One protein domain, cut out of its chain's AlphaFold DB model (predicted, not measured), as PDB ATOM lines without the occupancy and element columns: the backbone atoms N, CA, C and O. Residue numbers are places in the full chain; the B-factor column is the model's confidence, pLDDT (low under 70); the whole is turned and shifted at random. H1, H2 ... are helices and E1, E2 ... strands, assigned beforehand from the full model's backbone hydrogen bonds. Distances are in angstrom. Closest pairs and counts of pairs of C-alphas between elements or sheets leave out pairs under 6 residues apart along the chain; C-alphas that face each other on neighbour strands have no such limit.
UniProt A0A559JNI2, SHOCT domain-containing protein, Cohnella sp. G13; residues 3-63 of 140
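AT A GLANCE: This is residues 3 to 63 of the 140 residues of the protein "SHOCT domain-containing protein" of Cohnella sp. G13 (UniProt A0A559JNI2). A small sheet of three strands forms a wall with one short helix, H1, over one of its faces, across from E2 and E3; its other face is bare. The E1 and E2 hairpin makes the long direction of the domain, E3 adds a shorter strand beside E2, and a long stretch, residues 38 to 48, leads from E2 to H1. The printed part has 61 residues, with three named strands and one named helix in the order E1, E2, H1, E3, and the sheet runs E1, E2, E3, antiparallel throughout. By class it is mixed, helices and strands, though under half of the residues are in named elements: 25 of 61. The whole is compact, with a radius of gyration of the C-alphas of 11.5 A and spans of 36 by 24 by 17 A.

HOW THE PARTS SIT: E1, residues 14 to 21, is an edge strand. It forms a hairpin with E2, residues 31 to 37, through a short link of 9 residues. The two are antiparallel, with 157 degrees between their directions. C-alphas 17 and 35 face each other at 4.5 A, and N 18 and O 34 are within hydrogen-bond range at 2.9 A, as are N 34 and O 18 at 2.8 A. H1, residues 49 to 54, is on the sheet at a height over the sheet of 9.0 A. It lies over E2 and, further along the chain, E3, residues 58 to 61, but only just, with 3 of its C-alphas on each. It runs slantwise to the strands, at 39 degrees to E2 on the local plane. The closest C-alphas of H1 and E2 are those of Val 52 and Tyr 32, 7.6 A apart; those of H1 and E3 are Val 52 and Ala 58, 5.9 A apart. In H1 every O i to N i+4 pair is within hydrogen-bond range. E3, the other edge strand, is antiparallel to E2 at 158 degrees, with N 33 and O 59 at 2.8 A and N 59 and O 33 at 2.9 A, both within hydrogen-bond range.

IN THESE COORDINATES: Residues 3 to 13 come before E1 and hold no named helix or strand. E1 begins at C-alpha 14, (45.239, -26.858, 36.837), and is 20.4 A from first to last C-alpha. E2 measures 19.4 A. H1 begins at C-alpha 49, (27.708, -41.349, 38.299), and measures 8.6 A. E3 measures 9.7 A and ends at C-alpha 61, (37.529, -44.154, 42.247).

THE WHOLE: The two C-alphas farthest apart are those of Lys 12 and Ile 26, at 36.4 A. The printed part has no cut. The link from E2 to H1 is long, with 11 residues, and that from H1 to E3 is tight, with 3. The mean pLDDT of the printed part is 71.4, and 23 residues are under 70: 3 to 9, 11, 24 to 30, 40 to 45, and 62 to 63.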
ATOM      1  N   GLN A   3      39.016 -43.744  34.103       62.19
ATOM      2  CA  GLN A   3      39.256 -42.453  33.476       62.19
ATOM      3  C   GLN A   3      38.814 -42.586  32.024       62.19
ATOM      4  O   GLN A   3      39.052 -43.624  31.401       62.19
ATOM      5  N   ARG A   4      38.148 -41.562  31.493       61.59
ATOM      6  CA  ARG A   4      37.773 -41.555  30.082       61.59
ATOM      7  C   ARG A   4      39.060 -41.581  29.240       61.59
ATOM      8  O   ARG A   4      39.938 -40.751  29.507       61.59
ATOM      9  N   PRO A   5      39.198 -42.510  28.277       49.28
ATOM     10  CA  PRO A   5      40.360 -42.528  27.399       49.28
ATOM     11  C   PRO A   5      40.496 -41.163  26.709       49.28
ATOM     12  O   PRO A   5      39.489 -40.512  26.427       49.28
ATOM     13  N   ASP A   6      41.738 -40.708  26.538       60.59
ATOM     14  CA  ASP A   6      42.113 -39.461  25.843       60.59
ATOM     15  C   ASP A   6      41.827 -38.143  26.582       60.59
ATOM     16  O   ASP A   6      41.879 -37.056  26.007       60.59
ATOM     17  N   THR A   7      41.586 -38.208  27.892       63.84
ATOM     18  CA  THR A   7      41.491 -37.001  28.721       63.84
ATOM     19  C   THR A   7      42.877 -36.389  28.949       63.84
ATOM     20  O   THR A   7      43.657 -36.902  29.751       63.84
ATOM     21  N   ILE A   8      43.163 -35.261  28.293       66.06
ATOM     22  CA  ILE A   8      44.382 -34.469  28.507       66.06
ATOM     23  C   ILE A   8      44.020 -33.211  29.298       66.06
ATOM     24  O   ILE A   8      43.276 -32.362  28.813       66.06
ATOM     25  N   ILE A   9      44.563 -33.085  30.509       67.12
ATOM     26  CA  ILE A   9      44.438 -31.883  31.342       67.12
ATOM     27  C   ILE A   9      45.820 -31.222  31.393       67.12
ATOM     28  O   ILE A   9      46.730 -31.780  32.014       67.12
ATOM     29  N   PRO A  10      46.029 -30.070  30.729       71.25
ATOM     30  CA  PRO A  10      47.310 -29.383  30.779       71.25
ATOM     31  C   PRO A  10      47.597 -28.890  32.202       71.25
ATOM     32  O   PRO A  10      46.812 -28.149  32.787       71.25
ATOM     33  N   MET A  11      48.759 -29.253  32.750       66.69
ATOM     34  CA  MET A  11      49.132 -28.913  34.135       66.69
ATOM     35  C   MET A  11      49.155 -27.404  34.410       66.69
ATOM     36  O   MET A  11      48.851 -26.979  35.518       66.69
ATOM     37  N   LYS A  12      49.470 -26.585  33.401       73.25
ATOM     38  CA  LYS A  12      49.467 -25.114  33.494       73.25
ATOM     39  C   LYS A  12      48.083 -24.517  33.799       73.25
ATOM     40  O   LYS A  12      48.003 -23.407  34.319       73.25
ATOM     41  N   ASP A  13      47.021 -25.250  33.469       74.00
ATOM     42  CA  ASP A  13      45.634 -24.801  33.597       74.00
ATOM     43  C   ASP A  13      44.979 -25.355  34.873       74.00
ATOM     44  O   ASP A  13      43.869 -24.947  35.222       74.00
ATOM     45  N   LEU A  14      45.678 -26.245  35.591       71.56
ATOM     46  CA  LEU A  14      45.239 -26.858  36.837       71.56
ATOM     47  C   LEU A  14      45.428 -25.892  38.016       71.56
ATOM     48  O   LEU A  14      46.531 -25.422  38.285       71.56
ATOM     49  N   LEU A  15      44.344 -25.625  38.741       77.25
ATOM     50  CA  LEU A  15      44.341 -24.822  39.965       77.25
ATOM     51  C   LEU A  15      44.393 -25.703  41.212       77.25
ATOM     52  O   LEU A  15      45.155 -25.435  42.138       77.25
ATOM     53  N   SER A  16      43.573 -26.750  41.244       77.81
ATOM     54  CA  SER A  16      43.511 -27.701  42.352       77.81
ATOM     55  C   SER A  16      42.857 -29.009  41.905       77.81
ATOM     56  O   SER A  16      42.319 -29.114  40.803       77.81
ATOM     57  N   PHE A  17      42.898 -30.027  42.760       79.12
ATOM     58  CA  PHE A  17      42.087 -31.228  42.601       79.12
ATOM     59  C   PHE A  17      41.343 -31.530  43.903       79.12
ATOM     60  O   PHE A  17      41.877 -31.367  45.001       79.12
ATOM     61  N   GLU A  18      40.098 -31.979  43.789       80.56
ATOM     62  CA  GLU A  18      39.212 -32.222  44.925       80.56
ATOM     63  C   GLU A  18      38.707 -33.661  44.916       80.56
ATOM     64  O   GLU A  18      38.254 -34.164  43.893       80.56
ATOM     65  N   LEU A  19      38.728 -34.324  46.074       79.31
ATOM     66  CA  LEU A  19      38.099 -35.633  46.236       79.31
ATOM     67  C   LEU A  19      36.639 -35.445  46.643       79.31
ATOM     68  O   LEU A  19      36.347 -34.978  47.744       79.31
ATOM     69  N   LYS A  20      35.715 -35.874  45.787       80.81
ATOM     70  CA  LYS A  20      34.270 -35.757  45.999       80.81
ATOM     71  C   LYS A  20      33.583 -37.111  46.054       80.81
ATOM     72  O   LYS A  20      34.102 -38.134  45.608       80.81
ATOM     73  N   LYS A  21      32.391 -37.109  46.645       78.44
ATOM     74  CA  LYS A  21      31.471 -38.250  46.669       78.44
ATOM     75  C   LYS A  21      30.281 -37.931  45.786       78.44
ATOM     76  O   LYS A  21      29.805 -36.796  45.779       78.44
ATOM     77  N   THR A  22      29.761 -38.933  45.090       73.31
ATOM     78  CA  THR A  22      28.482 -38.775  44.394       73.31
ATOM     79  C   THR A  22      27.367 -38.613  45.424       73.31
ATOM     80  O   THR A  22      27.313 -39.376  46.387       73.31
ATOM     81  N   LYS A  23      26.443 -37.670  45.214       71.19
ATOM     82  CA  LYS A  23      25.304 -37.455  46.129       71.19
ATOM     83  C   LYS A  23      24.261 -38.575  46.079       71.19
ATOM     84  O   LYS A  23      23.359 -38.618  46.909       71.19
ATOM     85  N   SER A  24      24.364 -39.477  45.106       67.50
ATOM     86  CA  SER A  24      23.393 -40.548  44.924       67.50
ATOM     87  C   SER A  24      23.458 -41.581  46.055       67.50
ATOM     88  O   SER A  24      24.469 -42.256  46.250       67.50
ATOM     89  N   PHE A  25      22.340 -41.739  46.768       58.97
ATOM     90  CA  PHE A  25      22.189 -42.649  47.909       58.97
ATOM     91  C   PHE A  25      22.466 -44.121  47.547       58.97
ATOM     92  O   PHE A  25      23.077 -44.850  48.326       58.97
ATOM     93  N   ILE A  26      22.096 -44.539  46.332       59.38
ATOM     94  CA  ILE A  26      22.278 -45.911  45.824       59.38
ATOM     95  C   ILE A  26      23.747 -46.171  45.431       59.38
ATOM     96  O   ILE A  26      24.242 -47.293  45.528       59.38
ATOM     97  N   PHE A  27      24.477 -45.117  45.054       60.62
ATOM     98  CA  PHE A  27      25.847 -45.178  44.536       60.62
ATOM     99  C   PHE A  27      26.875 -44.547  45.486       60.62
ATOM    100  O   PHE A  27      28.003 -44.268  45.091       60.62
ATOM    101  N   ASN A  28      26.549 -44.421  46.776       61.12
ATOM    102  CA  ASN A  28      27.420 -43.848  47.815       61.12
ATOM    103  C   ASN A  28      28.686 -44.693  48.123       61.12
ATOM    104  O   ASN A  28      29.346 -44.529  49.150       61.12
ATOM    105  N   ARG A  29      29.007 -45.657  47.252       65.50
ATOM    106  CA  ARG A  29      30.221 -46.482  47.269       65.50
ATOM    107  C   ARG A  29      31.339 -45.902  46.400       65.50
ATOM    108  O   ARG A  29      32.458 -46.402  46.483       65.50
ATOM    109  N   PHE A  30      31.039 -44.881  45.598       69.94
ATOM    110  CA  PHE A  30      31.949 -44.323  44.607       69.94
ATOM    111  C   PHE A  30      32.365 -42.897  44.976       69.94
ATOM    112  O   PHE A  30      31.545 -42.064  45.372       69.94
ATOM    113  N   GLY A  31      33.661 -42.635  44.849       75.38
ATOM    114  CA  GLY A  31      34.238 -41.300  44.934       75.38
ATOM    115  C   GLY A  31      34.871 -40.924  43.602       75.38
ATOM    116  O   GLY A  31      35.111 -41.785  42.756       75.38
ATOM    117  N   TYR A  32      35.148 -39.646  43.402       79.75
ATOM    118  CA  TYR A  32      35.866 -39.176  42.225       79.75
ATOM    119  C   TYR A  32      36.810 -38.038  42.588       79.75
ATOM    120  O   TYR A  32      36.608 -37.345  43.585       79.75
ATOM    121  N   ILE A  33      37.859 -37.885  41.793       80.19
ATOM    122  CA  ILE A  33      38.742 -36.726  41.827       80.19
ATOM    123  C   ILE A  33      38.258 -35.782  40.743       80.19
ATOM    124  O   ILE A  33      38.101 -36.200  39.599       80.19
ATOM    125  N   GLU A  34      38.005 -34.537  41.107       82.06
ATOM    126  CA  GLU A  34      37.657 -33.469  40.184       82.06
ATOM    127  C   GLU A  34      38.846 -32.528  40.039       82.06
ATOM    128  O   GLU A  34      39.346 -32.013  41.038       82.06
ATOM    129  N   PHE A  35      39.292 -32.304  38.810       81.19
ATOM    130  CA  PHE A  35      40.324 -31.324  38.500       81.19
ATOM    131  C   PHE A  35      39.680 -29.954  38.277       81.19
ATOM    132  O   PHE A  35      38.831 -29.799  37.403       81.19
ATOM    133  N   LYS A  36      40.096 -28.965  39.067       81.12
ATOM    134  CA  LYS A  36      39.666 -27.572  38.958       81.12
ATOM    135  C   LYS A  36      40.610 -26.818  38.041       81.12
ATOM    136  O   LYS A  36      41.809 -26.757  38.319       81.12
ATOM    137  N   THR A  37      40.084 -26.235  36.969       79.31
ATOM    138  CA  THR A  37      40.863 -25.412  36.036       79.31
ATOM    139  C   THR A  37      40.388 -23.961  36.043       79.31
ATOM    140  O   THR A  37      39.326 -23.646  36.578       79.31
ATOM    141  N   ARG A  38      41.176 -23.045  35.464       70.94
ATOM    142  CA  ARG A  38      40.814 -21.611  35.379       70.94
ATOM    143  C   ARG A  38      39.517 -21.333  34.610       70.94
ATOM    144  O   ARG A  38      38.938 -20.269  34.791       70.94
ATOM    145  N   GLU A  39      39.073 -22.275  33.785       70.31
ATOM    146  CA  GLU A  39      37.871 -22.170  32.949       70.31
ATOM    147  C   GLU A  39      36.646 -22.863  33.573       70.31
ATOM    148  O   GLU A  39      35.689 -23.194  32.874       70.31
ATOM    149  N   ASP A  40      36.667 -23.146  34.876       64.94
ATOM    150  CA  ASP A  40      35.553 -23.831  35.527       64.94
ATOM    151  C   ASP A  40      34.260 -23.006  35.486       64.94
ATOM    152  O   ASP A  40      34.165 -21.913  36.049       64.94
ATOM    153  N   SER A  41      33.239 -23.576  34.842       60.31
ATOM    154  CA  SER A  41      31.883 -23.043  34.853       60.31
ATOM    155  C   SER A  41      31.146 -23.536  36.106       60.31
ATOM    156  O   SER A  41      31.256 -24.714  36.458       60.31
ATOM    157  N   PRO A  42      30.348 -22.689  36.784       56.34
ATOM    158  CA  PRO A  42      29.571 -23.090  37.960       56.34
ATOM    159  C   PRO A  42      28.552 -24.214  37.688       56.34
ATOM    160  O   PRO A  42      28.060 -24.821  38.642       56.34
ATOM    161  N   ASP A  43      28.259 -24.508  36.418       59.16
ATOM    162  CA  ASP A  43      27.301 -25.533  35.988       59.16
ATOM    163  C   ASP A  43      27.904 -26.948  35.854       59.16
ATOM    164  O   ASP A  43      27.187 -27.915  35.612       59.16
ATOM    165  N   ASP A  44      29.208 -27.121  36.103       65.31
ATOM    166  CA  ASP A  44      29.903 -28.422  36.035       65.31
ATOM    167  C   ASP A  44      29.572 -29.362  37.223       65.31
ATOM    168  O   ASP A  44      30.339 -30.262  37.584       65.31
ATOM    169  N   ARG A  45      28.418 -29.177  37.879       68.69
ATOM    170  CA  ARG A  45      28.027 -29.959  39.060       68.69
ATOM    171  C   ARG A  45      27.681 -31.390  38.653       68.69
ATOM    172  O   ARG A  45      26.660 -31.658  38.030       68.69
ATOM    173  N   MET A  46      28.516 -32.329  39.083       76.38
ATOM    174  CA  MET A  46      28.306 -33.759  38.864       76.38
ATOM    175  C   MET A  46      27.540 -34.369  40.042       76.38
ATOM    176  O   MET A  46      28.090 -34.620  41.114       76.38
ATOM    177  N   GLU A  47      26.244 -34.602  39.863       76.69
ATOM    178  CA  GLU A  47      25.355 -35.111  40.912       76.69
ATOM    179  C   GLU A  47      25.237 -36.639  40.906       76.69
ATOM    180  O   GLU A  47      25.029 -37.264  41.953       76.69
ATOM    181  N   ASN A  48      25.399 -37.249  39.732       77.50
ATOM    182  CA  ASN A  48      25.265 -38.686  39.528       77.50
ATOM    183  C   ASN A  48      26.455 -39.285  38.770       77.50
ATOM    184  O   ASN A  48      27.235 -38.592  38.123       77.50
ATOM    185  N   LEU A  49      26.574 -40.610  38.845       75.31
ATOM    186  CA  LEU A  49      27.708 -41.349  38.299       75.31
ATOM    187  C   LEU A  49      27.835 -41.208  36.770       75.31
ATOM    188  O   LEU A  49      28.945 -41.168  36.254       75.31
ATOM    189  N   HIS A  50      26.716 -41.078  36.053       79.69
ATOM    190  CA  HIS A  50      26.724 -40.863  34.605       79.69
ATOM    191  C   HIS A  50      27.366 -39.517  34.238       79.69
ATOM    192  O   HIS A  50      28.190 -39.456  33.332       79.69
ATOM    193  N   GLN A  51      27.046 -38.450  34.975       79.00
ATOM    194  CA  GLN A  51      27.680 -37.139  34.798       79.00
ATOM    195  C   GLN A  51      29.171 -37.182  35.136       79.00
ATOM    196  O   GLN A  51      29.967 -36.603  34.406       79.00
ATOM    197  N   VAL A  52      29.560 -37.915  36.185       76.44
ATOM    198  CA  VAL A  52      30.978 -38.108  36.526       76.44
ATOM    199  C   VAL A  52      31.716 -38.839  35.400       76.44
ATOM    200  O   VAL A  52      32.791 -38.415  35.001       76.44
ATOM    201  N   PHE A  53      31.143 -39.904  34.834       76.94
ATOM    202  CA  PHE A  53      31.769 -40.626  33.719       76.94
ATOM    203  C   PHE A  53      31.820 -39.826  32.414       76.94
ATOM    204  O   PHE A  53      32.719 -40.037  31.598       76.94
ATOM    205  N   ALA A  54      30.856 -38.932  32.199       78.44
ATOM    206  CA  ALA A  54      30.811 -38.071  31.027       78.44
ATOM    207  C   ALA A  54      31.772 -36.877  31.131       78.44
ATOM    208  O   ALA A  54      32.154 -36.320  30.098       78.44
ATOM    209  N   ASN A  55      32.165 -36.484  32.348       76.00
ATOM    210  CA  ASN A  55      32.972 -35.296  32.568       76.00
ATOM    211  C   ASN A  55      34.476 -35.601  32.411       76.00
ATOM    212  O   ASN A  55      35.019 -36.415  33.160       76.00
ATOM    213  N   PRO A  56      35.183 -34.938  31.478       73.75
ATOM    214  CA  PRO A  56      36.620 -35.138  31.295       73.75
ATOM    215  C   PRO A  56      37.444 -34.662  32.501       73.75
ATOM    216  O   PRO A  56      38.552 -35.129  32.716       73.75
ATOM    217  N   LYS A  57      36.919 -33.775  33.346       75.69
ATOM    218  CA  LYS A  57      37.608 -33.292  34.550       75.69
ATOM    219  C   LYS A  57      37.498 -34.262  35.728       75.69
ATOM    220  O   LYS A  57      37.989 -33.946  36.809       75.69
ATOM    221  N   ALA A  58      36.843 -35.412  35.558       73.12
ATOM    222  CA  ALA A  58      36.598 -36.356  36.635       73.12
ATOM    223  C   ALA A  58      37.333 -37.685  36.440       73.12
ATOM    224  O   ALA A  58      37.280 -38.324  35.388       73.12
ATOM    225  N   LEU A  59      37.970 -38.145  37.514       75.25
ATOM    226  CA  LEU A  59      38.589 -39.460  37.606       75.25
ATOM    227  C   LEU A  59      37.871 -40.302  38.662       75.25
ATOM    228  O   LEU A  59      37.807 -39.926  39.832       75.25
ATOM    229  N   VAL A  60      37.320 -41.450  38.265       72.06
ATOM    230  CA  VAL A  60      36.429 -42.252  39.117       72.06
ATOM    231  C   VAL A  60      37.196 -43.288  39.934       72.06
ATOM    232  O   VAL A  60      37.886 -44.174  39.406       72.06
ATOM    233  N   VAL A  61      36.991 -43.230  41.249       70.62
ATOM    234  CA  VAL A  61      37.529 -44.154  42.247       70.62
ATOM    235  C   VAL A  61      36.441 -45.153  42.645       70.62
ATOM    236  O   VAL A  61      35.408 -44.812  43.219       70.62
ATOM    237  N   VAL A  62      36.674 -46.419  42.297       69.94
ATOM    238  CA  VAL A  62      35.608 -47.430  42.208       69.94
ATOM    239  C   VAL A  62      35.377 -48.187  43.526       69.94
ATOM    240  O   VAL A  62      34.329 -48.795  43.711       69.94
ATOM    241  N   SER A  63      36.322 -48.150  44.472       67.19
ATOM    242  CA  SER A  63      36.160 -48.805  45.774       67.19
ATOM    243  C   SER A  63      36.212 -47.798  46.921       67.19
ATOM    244  O   SER A  63      37.045 -46.892  46.945       67.19
TER     245      SER A  63